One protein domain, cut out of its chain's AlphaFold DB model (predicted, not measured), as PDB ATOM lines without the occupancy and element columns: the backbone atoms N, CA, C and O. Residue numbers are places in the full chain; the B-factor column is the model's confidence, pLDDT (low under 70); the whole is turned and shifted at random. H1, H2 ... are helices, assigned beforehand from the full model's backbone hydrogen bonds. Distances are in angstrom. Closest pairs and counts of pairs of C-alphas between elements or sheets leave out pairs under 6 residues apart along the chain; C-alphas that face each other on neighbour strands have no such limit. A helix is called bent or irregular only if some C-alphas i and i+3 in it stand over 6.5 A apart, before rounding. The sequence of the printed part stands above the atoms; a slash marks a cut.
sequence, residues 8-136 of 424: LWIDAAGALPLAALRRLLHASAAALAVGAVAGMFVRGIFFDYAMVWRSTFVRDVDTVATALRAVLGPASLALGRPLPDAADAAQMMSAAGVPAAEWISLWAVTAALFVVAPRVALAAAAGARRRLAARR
ATOM      1  N   LEU A   8     122.732 234.151 245.711       79.06
ATOM      2  CA  LEU A   8     122.614 233.371 246.953       79.06
ATOM      3  C   LEU A   8     122.419 231.873 246.677       79.06
ATOM      4  O   LEU A   8     122.975 231.021 247.368       79.06
ATOM      5  N   TRP A   9     121.660 231.540 245.631       78.25
ATOM      6  CA  TRP A   9     121.456 230.163 245.201       78.25
ATOM      7  C   TRP A   9     122.726 229.536 244.623       78.25
ATOM      8  O   TRP A   9     123.025 228.382 244.917       78.25
ATOM      9  N   ILE A  10     123.482 230.260 243.798       80.56
ATOM     10  CA  ILE A  10     124.746 229.761 243.245       80.56
ATOM     11  C   ILE A  10     125.783 229.587 244.359       80.56
ATOM     12  O   ILE A  10     126.483 228.576 244.358       80.56
ATOM     13  N   ASP A  11     125.825 230.486 245.340       78.06
ATOM     14  CA  ASP A  11     126.725 230.375 246.490       78.06
ATOM     15  C   ASP A  11     126.374 229.159 247.367       78.06
ATOM     16  O   ASP A  11     127.252 228.386 247.746       78.06
ATOM     17  N   ALA A  12     125.081 228.921 247.625       74.69
ATOM     18  CA  ALA A  12     124.623 227.810 248.464       74.69
ATOM     19  C   ALA A  12     124.602 226.447 247.740       74.69
ATOM     20  O   ALA A  12     124.855 225.403 248.343       74.69
ATOM     21  N   ALA A  13     124.273 226.428 246.446       77.81
ATOM     22  CA  ALA A  13     123.944 225.213 245.698       77.81
ATOM     23  C   ALA A  13     124.792 225.004 244.433       77.81
ATOM     24  O   ALA A  13     124.604 223.999 243.742       77.81
ATOM     25  N   GLY A  14     125.752 225.880 244.120       72.44
ATOM     26  CA  GLY A  14     126.542 225.852 242.878       72.44
ATOM     27  C   GLY A  14     127.367 224.579 242.658       72.44
ATOM     28  O   GLY A  14     127.623 224.182 241.518       72.44
ATOM     29  N   ALA A  15     127.704 223.852 243.727       74.62
ATOM     30  CA  ALA A  15     128.374 222.554 243.629       74.62
ATOM     31  C   ALA A  15     127.477 221.451 243.022       74.62
ATOM     32  O   ALA A  15     127.983 220.494 242.424       74.62
ATOM     33  N   LEU A  16     126.150 221.574 243.138       81.75
ATOM     34  CA  LEU A  16     125.183 220.584 242.656       81.75
ATOM     35  C   LEU A  16     125.089 220.486 241.124       81.75
ATOM     36  O   LEU A  16     125.202 219.361 240.622       81.75
ATOM     37  N   PRO A  17     124.891 221.584 240.360       80.94
ATOM     38  CA  PRO A  17     124.822 221.514 238.902       80.94
ATOM     39  C   PRO A  17     126.149 221.055 238.293       80.94
ATOM     40  O   PRO A  17     126.153 220.233 237.378       80.94
ATOM     41  N   LEU A  18     127.286 221.485 238.848       82.88
ATOM     42  CA  LEU A  18     128.598 221.064 238.361       82.88
ATOM     43  C   LEU A  18     128.854 219.564 238.599       82.88
ATOM     44  O   LEU A  18     129.384 218.873 237.726       82.88
ATOM     45  N   ALA A  19     128.449 219.026 239.755       84.44
ATOM     46  CA  ALA A  19     128.518 217.588 240.019       84.44
ATOM     47  C   ALA A  19     127.582 216.780 239.100       84.44
ATOM     48  O   ALA A  19     127.950 215.689 238.656       84.44
ATOM     49  N   ALA A  20     126.398 217.316 238.783       86.31
ATOM     50  CA  ALA A  20     125.478 216.705 237.828       86.31
ATOM     51  C   ALA A  20     126.077 216.655 236.414       86.31
ATOM     52  O   ALA A  20     126.076 215.589 235.799       86.31
ATOM     53  N   LEU A  21     126.669 217.756 235.938       90.25
ATOM     54  CA  LEU A  21     127.325 217.817 234.630       90.25
ATOM     55  C   LEU A  21     128.494 216.827 234.527       90.25
ATOM     56  O   LEU A  21     128.569 216.063 233.568       90.25
ATOM     57  N   ARG A  22     129.370 216.771 235.541       89.38
ATOM     58  CA  ARG A  22     130.478 215.797 235.583       89.38
ATOM     59  C   ARG A  22     129.978 214.358 235.498       89.38
ATOM     60  O   ARG A  22     130.515 213.561 234.733       89.38
ATOM     61  N   ARG A  23     128.927 214.026 236.255       91.88
ATOM     62  CA  ARG A  23     128.306 212.697 236.204       91.88
ATOM     63  C   ARG A  23     127.771 212.383 234.807       91.88
ATOM     64  O   ARG A  23     128.011 211.280 234.327       91.88
ATOM     65  N   LEU A  24     127.067 213.328 234.181       93.62
ATOM     66  CA  LEU A  24     126.530 213.163 232.830       93.62
ATOM     67  C   LEU A  24     127.650 212.907 231.822       93.62
ATOM     68  O   LEU A  24     127.573 211.934 231.089       93.62
ATOM     69  N   LEU A  25     128.729 213.691 231.844       94.44
ATOM     70  CA  LEU A  25     129.856 213.512 230.923       94.44
ATOM     71  C   LEU A  25     130.519 212.133 231.055       94.44
ATOM     72  O   LEU A  25     130.806 211.481 230.050       94.44
ATOM     73  N   HIS A  26     130.739 211.652 232.282       94.25
ATOM     74  CA  HIS A  26     131.291 210.313 232.495       94.25
ATOM     75  C   HIS A  26     130.324 209.206 232.060       94.25
ATOM     76  O   HIS A  26     130.753 208.255 231.410       94.25
ATOM     77  N   ALA A  27     129.033 209.346 232.370       94.25
ATOM     78  CA  ALA A  27     128.008 208.392 231.960       94.25
ATOM     79  C   ALA A  27     127.860 208.337 230.431       94.25
ATOM     80  O   ALA A  27     127.833 207.246 229.872       94.25
ATOM     81  N   SER A  28     127.851 209.486 229.752       95.25
ATOM     82  CA  SER A  28     127.791 209.566 228.291       95.25
ATOM     83  C   SER A  28     129.016 208.933 227.636       95.25
ATOM     84  O   SER A  28     128.875 208.199 226.665       95.25
ATOM     85  N   ALA A  29     130.216 209.148 228.184       95.44
ATOM     86  CA  ALA A  29     131.425 208.502 227.675       95.44
ATOM     87  C   ALA A  29     131.398 206.975 227.857       95.44
ATOM     88  O   ALA A  29     131.791 206.243 226.950       95.44
ATOM     89  N   ALA A  30     130.915 206.490 229.007       95.44
ATOM     90  CA  ALA A  30     130.726 205.060 229.239       95.44
ATOM     91  C   ALA A  30     129.683 204.474 228.276       95.44
ATOM     92  O   ALA A  30     129.936 203.443 227.660       95.44
ATOM     93  N   ALA A  31     128.551 205.157 228.091       96.25
ATOM     94  CA  ALA A  31     127.495 204.744 227.174       96.25
ATOM     95  C   ALA A  31     127.973 204.708 225.717       96.25
ATOM     96  O   ALA A  31     127.650 203.766 225.003       96.25
ATOM     97  N   LEU A  32     128.784 205.680 225.288       96.69
ATOM     98  CA  LEU A  32     129.379 205.689 223.951       96.69
ATOM     99  C   LEU A  32     130.310 204.487 223.743       96.69
ATOM    100  O   LEU A  32     130.217 203.818 222.718       96.69
ATOM    101  N   ALA A  33     131.172 204.183 224.718       95.31
ATOM    102  CA  ALA A  33     132.060 203.023 224.653       95.31
ATOM    103  C   ALA A  33     131.272 201.702 224.621       95.31
ATOM    104  O   ALA A  33     131.549 200.841 223.789       95.31
ATOM    105  N   VAL A  34     130.247 201.566 225.470       96.25
ATOM    106  CA  VAL A  34     129.339 200.408 225.464       96.25
ATOM    107  C   VAL A  34     128.613 200.291 224.126       96.25
ATOM    108  O   VAL A  34     128.550 199.201 223.571       96.25
ATOM    109  N   GLY A  35     128.109 201.397 223.577       96.06
ATOM    110  CA  GLY A  35     127.439 201.426 222.278       96.06
ATOM    111  C   GLY A  35     128.360 201.022 221.127       96.06
ATOM    112  O   GLY A  35     127.951 200.247 220.268       96.06
ATOM    113  N   ALA A  36     129.616 201.478 221.134       94.94
ATOM    114  CA  ALA A  36     130.614 201.080 220.144       94.94
ATOM    115  C   ALA A  36     130.923 199.573 220.214       94.94
ATOM    116  O   ALA A  36     130.921 198.895 219.187       94.94
ATOM    117  N   VAL A  37     131.119 199.033 221.423       94.25
ATOM    118  CA  VAL A  37     131.341 197.594 221.645       94.25
ATOM    119  C   VAL A  37     130.113 196.776 221.235       94.25
ATOM    120  O   VAL A  37     130.243 195.796 220.507       94.25
ATOM    121  N   ALA A  38     128.912 197.193 221.638       94.38
ATOM    122  CA  ALA A  38     127.665 196.536 221.253       94.38
ATOM    123  C   ALA A  38     127.467 196.553 219.731       94.38
ATOM    124  O   ALA A  38     127.110 195.533 219.150       94.38
ATOM    125  N   GLY A  39     127.764 197.676 219.072       92.38
ATOM    126  CA  GLY A  39     127.731 197.791 217.616       92.38
ATOM    127  C   GLY A  39     128.702 196.832 216.926       92.38
ATOM    128  O   GLY A  39     128.351 196.245 215.904       92.38
ATOM    129  N   MET A  40     129.886 196.614 217.509       90.69
ATOM    130  CA  MET A  40     130.836 195.610 217.029       90.69
ATOM    131  C   MET A  40     130.236 194.199 217.117       90.69
ATOM    132  O   MET A  40     130.239 193.484 216.124       90.69
ATOM    133  N   PHE A  41     129.638 193.818 218.249       90.56
ATOM    134  CA  PHE A  41     128.975 192.512 218.378       90.56
ATOM    135  C   PHE A  41     127.795 192.341 217.419       90.56
ATOM    136  O   PHE A  41     127.692 191.307 216.767       90.56
ATOM    137  N   VAL A  42     126.936 193.356 217.286       92.62
ATOM    138  CA  VAL A  42     125.806 193.325 216.345       92.62
ATOM    139  C   VAL A  42     126.308 193.140 214.919       92.62
ATOM    140  O   VAL A  42     125.779 192.311 214.186       92.62
ATOM    141  N   ARG A  43     127.365 193.856 214.523       88.56
ATOM    142  CA  ARG A  43     127.971 193.682 213.201       88.56
ATOM    143  C   ARG A  43     128.516 192.263 213.013       88.56
ATOM    144  O   ARG A  43     128.330 191.707 211.939       88.56
ATOM    145  N   GLY A  44     129.122 191.676 214.045       86.75
ATOM    146  CA  GLY A  44     129.652 190.306 214.030       86.75
ATOM    147  C   GLY A  44     128.601 189.206 213.885       86.75
ATOM    148  O   GLY A  44     128.946 188.095 213.507       86.75
ATOM    149  N   ILE A  45     127.322 189.501 214.142       87.25
ATOM    150  CA  ILE A  45     126.221 188.553 213.904       87.25
ATOM    151  C   ILE A  45     125.886 188.457 212.409       87.25
ATOM    152  O   ILE A  45     125.530 187.387 211.925       87.25
ATOM    153  N   PHE A  46     125.976 189.572 211.679       88.44
ATOM    154  CA  PHE A  46     125.522 189.661 210.286       88.44
ATOM    155  C   PHE A  46     126.653 189.601 209.257       88.44
ATOM    156  O   PHE A  46     126.393 189.319 208.089       88.44
ATOM    157  N   PHE A  47     127.891 189.893 209.662       86.69
ATOM    158  CA  PHE A  47     129.035 189.995 208.762       86.69
ATOM    159  C   PHE A  47     130.216 189.182 209.273       86.69
ATOM    160  O   PHE A  47     130.587 189.287 210.440       86.69
ATOM    161  N   ASP A  48     130.860 188.467 208.355       82.56
ATOM    162  CA  ASP A  48     132.167 187.870 208.590       82.56
ATOM    163  C   ASP A  48     133.252 188.917 208.299       82.56
ATOM    164  O   ASP A  48     133.377 189.410 207.175       82.56
ATOM    165  N   TYR A  49     133.992 189.333 209.324       82.50
ATOM    166  CA  TYR A  49     135.131 190.230 209.160       82.50
ATOM    167  C   TYR A  49     136.356 189.660 209.853       82.50
ATOM    168  O   TYR A  49     136.306 189.196 210.992       82.50
ATOM    169  N   ALA A  50     137.478 189.744 209.150       87.25
ATOM    170  CA  ALA A  50     138.781 189.414 209.685       87.25
ATOM    171  C   ALA A  50     139.395 190.635 210.376       87.25
ATOM    172  O   ALA A  50     139.250 191.773 209.916       87.25
ATOM    173  N   MET A  51     140.116 190.406 211.470       87.94
ATOM    174  CA  MET A  51     141.012 191.411 212.014       87.94
ATOM    175  C   MET A  51     142.329 191.383 211.238       87.94
ATOM    176  O   MET A  51     142.968 190.338 211.122       87.94
ATOM    177  N   VAL A  52     142.732 192.548 210.729       91.06
ATOM    178  CA  VAL A  52     143.983 192.728 209.990       91.06
ATOM    179  C   VAL A  52     144.767 193.880 210.609       91.06
ATOM    180  O   VAL A  52     144.220 194.962 210.831       91.06
ATOM    181  N   TRP A  53     146.062 193.676 210.835       88.94
ATOM    182  CA  TRP A  53     146.989 194.730 211.230       88.94
ATOM    183  C   TRP A  53     147.680 195.307 209.993       88.94
ATOM    184  O   TRP A  53     148.539 194.669 209.385       88.94
ATOM    185  N   ARG A  54     147.331 196.543 209.625       88.44
ATOM    186  CA  ARG A  54     148.033 197.304 208.582       88.44
ATOM    187  C   ARG A  54     148.626 198.559 209.194       88.44
ATOM    188  O   ARG A  54     147.892 199.449 209.613       88.44
ATOM    189  N   SER A  55     149.951 198.637 209.230       88.00
ATOM    190  CA  SER A  55     150.658 199.799 209.759       88.00
ATOM    191  C   SER A  55     151.764 200.241 208.814       88.00
ATOM    192  O   SER A  55     152.537 199.438 208.288       88.00
ATOM    193  N   THR A  56     151.850 201.552 208.606       87.19
ATOM    194  CA  THR A  56     152.935 202.166 207.837       87.19
ATOM    195  C   THR A  56     154.261 202.078 208.590       87.19
ATOM    196  O   THR A  56     155.300 201.925 207.949       87.19
ATOM    197  N   PHE A  57     154.215 202.133 209.927       88.50
ATOM    198  CA  PHE A  57     155.383 202.273 210.803       88.50
ATOM    199  C   PHE A  57     155.801 200.972 211.490       88.50
ATOM    200  O   PHE A  57     156.988 200.737 211.675       88.50
ATOM    201  N   VAL A  58     154.843 200.121 211.860       87.19
ATOM    202  CA  VAL A  58     155.106 198.878 212.597       87.19
ATOM    203  C   VAL A  58     154.857 197.695 211.670       87.19
ATOM    204  O   VAL A  58     153.711 197.298 211.459       87.19
ATOM    205  N   ARG A  59     155.940 197.167 211.094       85.50
ATOM    206  CA  ARG A  59     155.917 196.045 210.134       85.50
ATOM    207  C   ARG A  59     156.575 194.771 210.659       85.50
ATOM    208  O   ARG A  59     156.568 193.762 209.965       85.50
ATOM    209  N   ASP A  60     157.126 194.834 211.860       89.31
ATOM    210  CA  ASP A  60     157.764 193.715 212.534       89.31
ATOM    211  C   ASP A  60     156.752 192.960 213.415       89.31
ATOM    212  O   ASP A  60     155.992 193.581 214.164       89.31
ATOM    213  N   VAL A  61     156.734 191.628 213.305       89.62
ATOM    214  CA  VAL A  61     155.758 190.751 213.975       89.62
ATOM    215  C   VAL A  61     155.922 190.790 215.493       89.62
ATOM    216  O   VAL A  61     154.923 190.877 216.211       89.62
ATOM    217  N   ASP A  62     157.158 190.788 215.991       89.12
ATOM    218  CA  ASP A  62     157.438 190.778 217.429       89.12
ATOM    219  C   ASP A  62     156.982 192.080 218.093       89.12
ATOM    220  O   ASP A  62     156.436 192.082 219.204       89.12
ATOM    221  N   THR A  63     157.116 193.198 217.380       90.12
ATOM    222  CA  THR A  63     156.632 194.507 217.829       90.12
ATOM    223  C   THR A  63     155.102 194.544 217.907       90.12
ATOM    224  O   THR A  63     154.546 195.046 218.888       90.12
ATOM    225  N   VAL A  64     154.403 193.977 216.916       89.44
ATOM    226  CA  VAL A  64     152.932 193.870 216.928       89.44
ATOM    227  C   VAL A  64     152.460 192.950 218.052       89.44
ATOM    228  O   VAL A  64     151.580 193.339 218.820       89.44
ATOM    229  N   ALA A  65     153.075 191.777 218.211       88.94
ATOM    230  CA  ALA A  65     152.759 190.848 219.293       88.94
ATOM    231  C   ALA A  65     152.964 191.505 220.667       88.94
ATOM    232  O   ALA A  65     152.110 191.398 221.546       88.94
ATOM    233  N   THR A  66     154.051 192.259 220.846       90.19
ATOM    234  CA  THR A  66     154.322 192.996 222.089       90.19
ATOM    235  C   THR A  66     153.265 194.069 222.356       90.19
ATOM    236  O   THR A  66     152.757 194.164 223.475       90.19
ATOM    237  N   ALA A  67     152.874 194.840 221.338       89.62
ATOM    238  CA  ALA A  67     151.825 195.850 221.465       89.62
ATOM    239  C   ALA A  67     150.463 195.228 221.823       89.62
ATOM    240  O   ALA A  67     149.777 195.710 222.729       89.62
ATOM    241  N   LEU A  68     150.091 194.125 221.166       89.75
ATOM    242  CA  LEU A  68     148.860 193.390 221.458       89.75
ATOM    243  C   LEU A  68     148.873 192.823 222.878       89.75
ATOM    244  O   LEU A  68     147.889 192.977 223.595       89.75
ATOM    245  N   ARG A  69     149.987 192.240 223.332       89.25
ATOM    246  CA  ARG A  69     150.128 191.751 224.714       89.25
ATOM    247  C   ARG A  69     150.019 192.874 225.739       89.25
ATOM    248  O   ARG A  69     149.376 192.685 226.767       89.25
ATOM    249  N   ALA A  70     150.591 194.045 225.463       90.12
ATOM    250  CA  ALA A  70     150.507 195.187 226.369       90.12
ATOM    251  C   ALA A  70     149.062 195.696 226.531       90.12
ATOM    252  O   ALA A  70     148.628 195.989 227.643       90.12
ATOM    253  N   VAL A  71     148.302 195.772 225.432       91.56
ATOM    254  CA  VAL A  71     146.927 196.307 225.427       91.56
ATOM    255  C   VAL A  71     145.883 195.264 225.848       91.56
ATOM    256  O   VAL A  71     144.931 195.585 226.562       91.56
ATOM    257  N   LEU A  72     146.038 194.016 225.407       90.62
ATOM    258  CA  LEU A  72     145.070 192.934 225.616       90.62
ATOM    259  C   LEU A  72     145.423 192.027 226.795       90.62
ATOM    260  O   LEU A  72     144.562 191.276 227.241       90.62
ATOM    261  N   GLY A  73     146.640 192.104 227.341       90.00
ATOM    262  CA  GLY A  73     147.085 191.286 228.474       90.00
ATOM    263  C   GLY A  73     146.123 191.314 229.668       90.00
ATOM    264  O   GLY A  73     145.692 190.249 230.109       90.00
ATOM    265  N   PRO A  74     145.686 192.493 230.153       91.25
ATOM    266  CA  PRO A  74     144.707 192.576 231.239       91.25
ATOM    267  C   PRO A  74     143.363 191.916 230.908       91.25
ATOM    268  O   PRO A  74     142.746 191.301 231.774       91.25
ATOM    269  N   ALA A  75     142.913 192.007 229.653       91.94
ATOM    270  CA  ALA A  75     141.683 191.363 229.201       91.94
ATOM    271  C   ALA A  75     141.834 189.842 229.074       91.94
ATOM    272  O   ALA A  75     140.932 189.109 229.468       91.94
ATOM    273  N   SER A  76     142.977 189.364 228.581       89.69
ATOM    274  CA  SER A  76     143.311 187.939 228.511       89.69
ATOM    275  C   SER A  76     143.355 187.312 229.910       89.69
ATOM    276  O   SER A  76     142.730 186.272 230.116       89.69
ATOM    277  N   LEU A  77     143.962 187.992 230.891       89.00
ATOM    278  CA  LEU A  77     143.929 187.586 232.302       89.00
ATOM    279  C   LEU A  77     142.500 187.541 232.860       89.00
ATOM    280  O   LEU A  77     142.130 186.568 233.511       89.00
ATOM    281  N   ALA A  78     141.684 188.564 232.588       89.69
ATOM    282  CA  ALA A  78     140.298 188.617 233.054       89.69
ATOM    283  C   ALA A  78     139.402 187.532 232.425       89.69
ATOM    284  O   ALA A  78     138.454 187.081 233.065       89.69
ATOM    285  N   LEU A  79     139.684 187.116 231.185       87.75
ATOM    286  CA  LEU A  79     138.917 186.091 230.465       87.75
ATOM    287  C   LEU A  79     139.467 184.674 230.648       87.75
ATOM    288  O   LEU A  79     138.828 183.728 230.190       87.75
ATOM    289  N   GLY A  80     140.649 184.519 231.251       85.56
ATOM    290  CA  GLY A  80     141.358 183.238 231.305       85.56
ATOM    291  C   GLY A  80     141.747 182.708 229.920       85.56
ATOM    292  O   GLY A  80     141.805 181.497 229.723       85.56
ATOM    293  N   ARG A  81     141.966 183.597 228.941       83.69
ATOM    294  CA  ARG A  81     142.337 183.235 227.561       83.69
ATOM    295  C   ARG A  81     143.841 183.377 227.337       83.69
ATOM    296  O   ARG A  81     144.434 184.267 227.946       83.69
ATOM    297  N   PRO A  82     144.456 182.564 226.458       82.00
ATOM    298  CA  PRO A  82     145.868 182.720 226.123       82.00
ATOM    299  C   PRO A  82     146.137 184.116 225.547       82.00
ATOM    300  O   PRO A  82     145.296 184.687 224.849       82.00
ATOM    301  N   LEU A  83     147.295 184.686 225.890       78.06
ATOM    302  CA  LEU A  83     147.730 185.947 225.295       78.06
ATOM    303  C   LEU A  83     148.055 185.722 223.811       78.06
ATOM    304  O   LEU A  83     148.614 184.675 223.489       78.06
ATOM    305  N   PRO A  84     147.814 186.727 222.951       77.25
ATOM    306  CA  PRO A  84     148.289 186.735 221.573       77.25
ATOM    307  C   PRO A  84     149.755 186.323 221.454       77.25
ATOM    308  O   PRO A  84     150.635 186.922 222.096       77.25
ATOM    309  N   ASP A  85     150.024 185.315 220.633       79.88
ATOM    310  CA  ASP A  85     151.386 184.890 220.338       79.88
ATOM    311  C   ASP A  85     151.929 185.532 219.043       79.88
ATOM    312  O   ASP A  85     151.286 186.373 218.408       79.88
ATOM    313  N   ALA A  86     153.177 185.219 218.688       83.94
ATOM    314  CA  ALA A  86     153.783 185.757 217.469       83.94
ATOM    315  C   ALA A  86     153.142 185.175 216.193       83.94
ATOM    316  O   ALA A  86     153.148 185.834 215.153       83.94
ATOM    317  N   ALA A  87     152.556 183.975 216.259       85.44
ATOM    318  CA  ALA A  87     151.865 183.355 215.135       85.44
ATOM    319  C   ALA A  87     150.516 184.041 214.866       85.44
ATOM    320  O   ALA A  87     150.177 184.276 213.704       85.44
ATOM    321  N   ASP A  88     149.796 184.441 215.914       85.69
ATOM    322  CA  ASP A  88     148.582 185.258 215.815       85.69
ATOM    323  C   ASP A  88     148.876 186.617 215.169       85.69
ATOM    324  O   ASP A  88     148.179 187.053 214.248       85.69
ATOM    325  N   ALA A  89     149.951 187.280 215.612       87.31
ATOM    326  CA  ALA A  89     150.390 188.553 215.048       87.31
ATOM    327  C   ALA A  89     150.810 188.414 213.573       87.31
ATOM    328  O   ALA A  89     150.425 189.240 212.744       87.31
ATOM    329  N   ALA A  90     151.534 187.349 213.214       87.81
ATOM    330  CA  ALA A  90     151.909 187.074 211.828       87.81
ATOM    331  C   ALA A  90     150.677 186.850 210.930       87.81
ATOM    332  O   ALA A  90     150.607 187.397 209.827       87.81
ATOM    333  N   GLN A  91     149.673 186.107 211.409       87.50
ATOM    334  CA  GLN A  91     148.422 185.887 210.675       87.50
ATOM    335  C   GLN A  91     147.605 187.175 210.522       87.50
ATOM    336  O   GLN A  91     147.087 187.442 209.436       87.50
ATOM    337  N   MET A  92     147.551 188.028 211.548       89.12
ATOM    338  CA  MET A  92     146.911 189.348 211.466       89.12
ATOM    339  C   MET A  92     147.547 190.278 210.442       89.12
ATOM    340  O   MET A  92     146.859 191.123 209.875       89.12
ATOM    341  N   MET A  93     148.854 190.170 210.232       88.94
ATOM    342  CA  MET A  93     149.580 190.992 209.264       88.94
ATOM    343  C   MET A  93     149.453 190.461 207.829       88.94
ATOM    344  O   MET A  93     149.851 191.144 206.882       88.94
ATOM    345  N   SER A  94     148.876 189.269 207.646       89.50
ATOM    346  CA  SER A  94     148.575 188.708 206.329       89.50
ATOM    347  C   SER A  94     147.396 189.420 205.651       89.50
ATOM    348  O   SER A  94     146.604 190.123 206.280       89.50
ATOM    349  N   ALA A  95     147.237 189.212 204.341       84.19
ATOM    350  CA  ALA A  95     146.105 189.766 203.597       84.19
ATOM    351  C   ALA A  95     144.746 189.172 204.021       84.19
ATOM    352  O   ALA A  95     143.734 189.858 203.885       84.19
ATOM    353  N   ALA A  96     144.736 187.930 204.521       85.25
ATOM    354  CA  ALA A  96     143.532 187.225 204.962       85.25
ATOM    355  C   ALA A  96     143.111 187.612 206.392       85.25
ATOM    356  O   ALA A  96     141.920 187.640 206.688       85.25
ATOM    357  N   GLY A  97     144.074 187.960 207.253       88.06
ATOM    358  CA  GLY A  97     143.834 188.276 208.661       88.06
ATOM    359  C   GLY A  97     143.440 187.061 209.503       88.06
ATOM    360  O   GLY A  97     143.621 185.916 209.092       88.06
ATOM    361  N   VAL A  98     142.889 187.328 210.689       88.25
ATOM    362  CA  VAL A  98     142.345 186.303 211.600       88.25
ATOM    363  C   VAL A  98     140.846 186.505 211.828       88.25
ATOM    364  O   VAL A  98     140.396 187.655 211.822       88.25
ATOM    365  N   PRO A  99     140.057 185.446 212.080       88.06
ATOM    366  CA  PRO A  99     138.638 185.583 212.407       88.06
ATOM    367  C   PRO A  99     138.426 186.542 213.585       88.06
ATOM    368  O   PRO A  99     138.986 186.349 214.664       88.06
ATOM    369  N   ALA A 100     137.625 187.598 213.407       86.81
ATOM    370  CA  ALA A 100     137.552 188.647 214.424       86.81
ATOM    371  C   ALA A 100     136.830 188.214 215.703       86.81
ATOM    372  O   ALA A 100     137.093 188.814 216.741       86.81
ATOM    373  N   ALA A 101     135.947 187.208 215.647       84.19
ATOM    374  CA  ALA A 101     135.030 186.819 216.724       84.19
ATOM    375  C   ALA A 101     135.708 186.706 218.103       84.19
ATOM    376  O   ALA A 101     135.253 187.304 219.084       84.19
ATOM    377  N   GLU A 102     136.831 185.995 218.179       82.44
ATOM    378  CA  GLU A 102     137.556 185.798 219.436       82.44
ATOM    379  C   GLU A 102     138.185 187.097 219.946       82.44
ATOM    380  O   GLU A 102     138.147 187.394 221.144       82.44
ATOM    381  N   TRP A 103     138.662 187.930 219.027       87.38
ATOM    382  CA  TRP A 103     139.305 189.202 219.315       87.38
ATOM    383  C   TRP A 103     138.330 190.299 219.728       87.38
ATOM    384  O   TRP A 103     138.696 191.154 220.532       87.38
ATOM    385  N   ILE A 104     137.080 190.258 219.251       89.12
ATOM    386  CA  ILE A 104     136.016 191.178 219.686       89.12
ATOM    387  C   ILE A 104     135.887 191.142 221.201       89.12
ATOM    388  O   ILE A 104     135.818 192.186 221.839       89.12
ATOM    389  N   SER A 105     135.889 189.941 221.783       89.06
ATOM    390  CA  SER A 105     135.734 189.777 223.227       89.06
ATOM    391  C   SER A 105     136.922 190.343 224.015       89.06
ATOM    392  O   SER A 105     136.708 191.001 225.032       89.06
ATOM    393  N   LEU A 106     138.154 190.190 223.511       90.19
ATOM    394  CA  LEU A 106     139.350 190.778 224.122       90.19
ATOM    395  C   LEU A 106     139.302 192.310 224.062       90.19
ATOM    396  O   LEU A 106     139.470 192.968 225.085       90.19
ATOM    397  N   TRP A 107     138.982 192.885 222.900       90.81
ATOM    398  CA  TRP A 107     138.828 194.334 222.743       90.81
ATOM    399  C   TRP A 107     137.668 194.901 223.564       90.81
ATOM    400  O   TRP A 107     137.803 195.971 224.162       90.81
ATOM    401  N   ALA A 108     136.549 194.181 223.646       93.56
ATOM    402  CA  ALA A 108     135.402 194.546 224.465       93.56
ATOM    403  C   ALA A 108     135.779 194.623 225.946       93.56
ATOM    404  O   ALA A 108     135.405 195.576 226.628       93.56
ATOM    405  N   VAL A 109     136.553 193.656 226.441       94.25
ATOM    406  CA  VAL A 109     136.967 193.612 227.848       94.25
ATOM    407  C   VAL A 109     138.050 194.641 228.140       94.25
ATOM    408  O   VAL A 109     137.978 195.307 229.171       94.25
ATOM    409  N   THR A 110     138.988 194.872 227.221       94.06
ATOM    410  CA  THR A 110     139.937 195.988 227.328       94.06
ATOM    411  C   THR A 110     139.193 197.326 227.392       94.06
ATOM    412  O   THR A 110     139.449 198.132 228.288       94.06
ATOM    413  N   ALA A 111     138.213 197.563 226.513       94.75
ATOM    414  CA  ALA A 111     137.381 198.766 226.560       94.75
ATOM    415  C   ALA A 111     136.567 198.851 227.863       94.75
ATOM    416  O   ALA A 111     136.453 199.926 228.459       94.75
ATOM    417  N   ALA A 112     136.046 197.723 228.351       94.75
ATOM    418  CA  ALA A 112     135.334 197.667 229.617       94.75
ATOM    419  C   ALA A 112     136.241 198.055 230.794       94.75
ATOM    420  O   ALA A 112     135.841 198.869 231.623       94.75
ATOM    421  N   LEU A 113     137.469 197.540 230.842       94.88
ATOM    422  CA  LEU A 113     138.409 197.761 231.938       94.88
ATOM    423  C   LEU A 113     139.001 199.176 231.931       94.88
ATOM    424  O   LEU A 113     139.037 199.833 232.968       94.88
ATOM    425  N   PHE A 114     139.448 199.661 230.771       94.69
ATOM    426  CA  PHE A 114     140.176 200.930 230.664       94.69
ATOM    427  C   PHE A 114     139.285 202.142 230.399       94.69
ATOM    428  O   PHE A 114     139.689 203.273 230.673       94.69
ATOM    429  N   VAL A 115     138.071 201.939 229.880       95.31
ATOM    430  CA  VAL A 115     137.153 203.036 229.548       95.31
ATOM    431  C   VAL A 115     135.886 202.953 230.383       95.31
ATOM    432  O   VAL A 115     135.603 203.879 231.139       95.31
ATOM    433  N   VAL A 116     135.116 201.870 230.285       96.00
ATOM    434  CA  VAL A 116     133.778 201.817 230.899       96.00
ATOM    435  C   VAL A 116     133.867 201.839 232.425       96.00
ATOM    436  O   VAL A 116     133.269 202.712 233.052       96.00
ATOM    437  N   ALA A 117     134.648 200.944 233.027       95.50
ATOM    438  CA  ALA A 117     134.791 200.811 234.473       95.50
ATOM    439  C   ALA A 117     135.239 202.115 235.162       95.50
ATOM    440  O   ALA A 117     134.513 202.585 236.045       95.50
ATOM    441  N   PRO A 118     136.345 202.782 234.761       96.25
ATOM    442  CA  PRO A 118     136.757 204.027 235.405       96.25
ATOM    443  C   PRO A 118     135.734 205.150 235.206       96.25
ATOM    444  O   PRO A 118     135.498 205.939 236.121       96.25
ATOM    445  N   ARG A 119     135.067 205.226 234.046       95.50
ATOM    446  CA  ARG A 119     134.038 206.248 233.793       95.50
ATOM    447  C   ARG A 119     132.790 206.013 234.641       95.50
ATOM    448  O   ARG A 119     132.270 206.967 235.217       95.50
ATOM    449  N   VAL A 120     132.346 204.768 234.789       95.25
ATOM    450  CA  VAL A 120     131.231 204.409 235.677       95.25
ATOM    451  C   VAL A 120     131.583 204.705 237.136       95.25
ATOM    452  O   VAL A 120     130.776 205.319 237.835       95.25
ATOM    453  N   ALA A 121     132.797 204.370 237.582       95.56
ATOM    454  CA  ALA A 121     133.265 204.683 238.931       95.56
ATOM    455  C   ALA A 121     133.267 206.199 239.202       95.56
ATOM    456  O   ALA A 121     132.743 206.651 240.223       95.56
ATOM    457  N   LEU A 122     133.771 207.008 238.264       94.56
ATOM    458  CA  LEU A 122     133.751 208.471 238.372       94.56
ATOM    459  C   LEU A 122     132.324 209.041 238.348       94.56
ATOM    460  O   LEU A 122     132.011 209.954 239.117       94.56
ATOM    461  N   ALA A 123     131.432 208.485 237.522       93.94
ATOM    462  CA  ALA A 123     130.021 208.864 237.500       93.94
ATOM    463  C   ALA A 123     129.321 208.542 238.834       93.94
ATOM    464  O   ALA A 123     128.556 209.365 239.350       93.94
ATOM    465  N   ALA A 124     129.607 207.376 239.419       92.88
ATOM    466  CA  ALA A 124     129.094 206.965 240.722       92.88
ATOM    467  C   ALA A 124     129.630 207.865 241.845       92.88
ATOM    468  O   ALA A 124     128.842 208.374 242.645       92.88
ATOM    469  N   ALA A 125     130.935 208.152 241.856       91.88
ATOM    470  CA  ALA A 125     131.561 209.055 242.820       91.88
ATOM    471  C   ALA A 125     130.978 210.477 242.741       91.88
ATOM    472  O   ALA A 125     130.645 211.071 243.769       91.88
ATOM    473  N   ALA A 126     130.775 211.016 241.533       89.81
ATOM    474  CA  ALA A 126     130.108 212.303 241.332       89.81
ATOM    475  C   ALA A 126     128.651 212.280 241.830       89.81
ATOM    476  O   ALA A 126     128.191 213.232 242.463       89.81
ATOM    477  N   GLY A 127     127.934 211.173 241.610       86.88
ATOM    478  CA  GLY A 127     126.586 210.958 242.135       86.88
ATOM    479  C   GLY A 127     126.529 210.916 243.665       86.88
ATOM    480  O   GLY A 127     125.667 211.565 244.258       86.88
ATOM    481  N   ALA A 128     127.459 210.206 244.305       86.94
ATOM    482  CA  ALA A 128     127.573 210.128 245.759       86.94
ATOM    483  C   ALA A 128     127.895 211.500 246.369       86.94
ATOM    484  O   ALA A 128     127.196 211.950 247.275       86.94
ATOM    485  N   ARG A 129     128.876 212.218 245.804       84.12
ATOM    486  CA  ARG A 129     129.215 213.589 246.219       84.12
ATOM    487  C   ARG A 129     128.032 214.540 246.071       84.12
ATOM    488  O   ARG A 129     127.772 215.308 246.985       84.12
ATOM    489  N   ARG A 130     127.266 214.448 244.976       84.88
ATOM    490  CA  ARG A 130     126.046 215.250 244.784       84.88
ATOM    491  C   ARG A 130     124.992 214.945 245.845       84.88
ATOM    492  O   ARG A 130     124.388 215.870 246.369       84.88
ATOM    493  N   ARG A 131     124.762 213.665 246.164       83.06
ATOM    494  CA  ARG A 131     123.804 213.255 247.207       83.06
ATOM    495  C   ARG A 131     124.209 213.782 248.583       83.06
ATOM    496  O   ARG A 131     123.355 214.273 249.310       83.06
ATOM    497  N   LEU A 132     125.497 213.714 248.919       80.75
ATOM    498  CA  LEU A 132     126.026 214.251 250.174       80.75
ATOM    499  C   LEU A 132     125.953 215.783 250.219       80.75
ATOM    500  O   LEU A 132     125.509 216.334 251.218       80.75
ATOM    501  N   ALA A 133     126.327 216.463 249.133       78.50
ATOM    502  CA  ALA A 133     126.243 217.918 249.026       78.50
ATOM    503  C   ALA A 133     124.792 218.415 249.098       78.50
ATOM    504  O   ALA A 133     124.526 219.395 249.777       78.50
ATOM    505  N   ALA A 134     123.844 217.707 248.476       79.44
ATOM    506  CA  ALA A 134     122.425 218.061 248.513       79.44
ATOM    507  C   ALA A 134     121.851 218.022 249.937       79.44
ATOM    508  O   ALA A 134     121.000 218.834 250.269       79.44
ATOM    509  N   ARG A 135     122.351 217.119 250.792       76.88
ATOM    510  CA  ARG A 135     121.982 217.057 252.216       76.88
ATOM    511  C   ARG A 135     122.598 218.175 253.063       76.88
ATOM    512  O   ARG A 135     122.193 218.343 254.203       76.88
ATOM    513  N   ARG A 136     123.598 218.889 252.540       70.38
ATOM    514  CA  ARG A 136     124.332 219.958 253.237       70.38
ATOM    515  C   ARG A 136     124.036 221.350 252.683       70.38
ATOM    516  O   ARG A 136     124.701 222.297 253.087       70.38
TER     517      ARG A 136
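AT A GLANCE: This is residues 8 to 136 of the 424 residues of an uncharacterized protein of Proteobacteria bacterium (UniProt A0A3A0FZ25). Two long helices, H2 and the bent H5, run side by side in opposite ways and make the long axis; at one end H3 and H4 form a small head on the H5a side, with H3 packed on H5a. The short H1 lies at the other end, before H2. The 129 printed residues, 8 to 136, hold five named helices, H1 to H5 in order, and no named strand: all helix. The whole is a loose rod, radius of gyration of the C-alphas 20.3 A, spanning 66 by 31 by 31 A.

IN THESE COORDINATES: H1 is residues 8 to 13, from C-alpha 8 at (122.614, 233.371, 246.953). H2 is residues 15 to 46, 46.9 A long. H3, residues 61 to 79, 24.0 A, is irregular, with C-alphas 71 and 74 7.3 A apart and a kink of 57 degrees near residue 72. H4 is residues 86 to 92. H5, residues 100 to 134, was assigned as one helix by its hydrogen bonds but is bent, with C-alphas 114 and 117 6.6 A apart; its arms are H5a, 100 to 114, 20.5 A, and H5b, 117 to 134, 25.4 A, ending at C-alpha 134 at (122.425, 218.061, 248.513).

HOW THE PARTS SIT: Helix packing is part aligned, part crossed, with two of four tilts shallow. H2 touches H5b with residues 15 to 30 alone, closest C-alphas Arg 23 and Ala 123, 4.4 A, at a shallow tilt of 28 degrees, opposite ways. H3 touches H5a with residues 71 to 79 alone, closest C-alphas Ala 75 and Thr 110, 5.3 A. H3 and H4 touch, about perpendicular at 83 degrees, closest C-alphas Ala 65 and Ala 89, 5.4 A. Every O i to N i+4 pair is within hydrogen-bond range in H1, H4 and H5b, against 27 of 28 in H2, 13 of 15 in H3 and 9 of 11 in H5a.

THE WHOLE: The C-alphas farthest apart, Leu 8 and Ala 87, are 66.1 A apart. The printed part has no cut; the H2 to H3 link is long, 14 residues. No printed residue is under 70 in pLDDT.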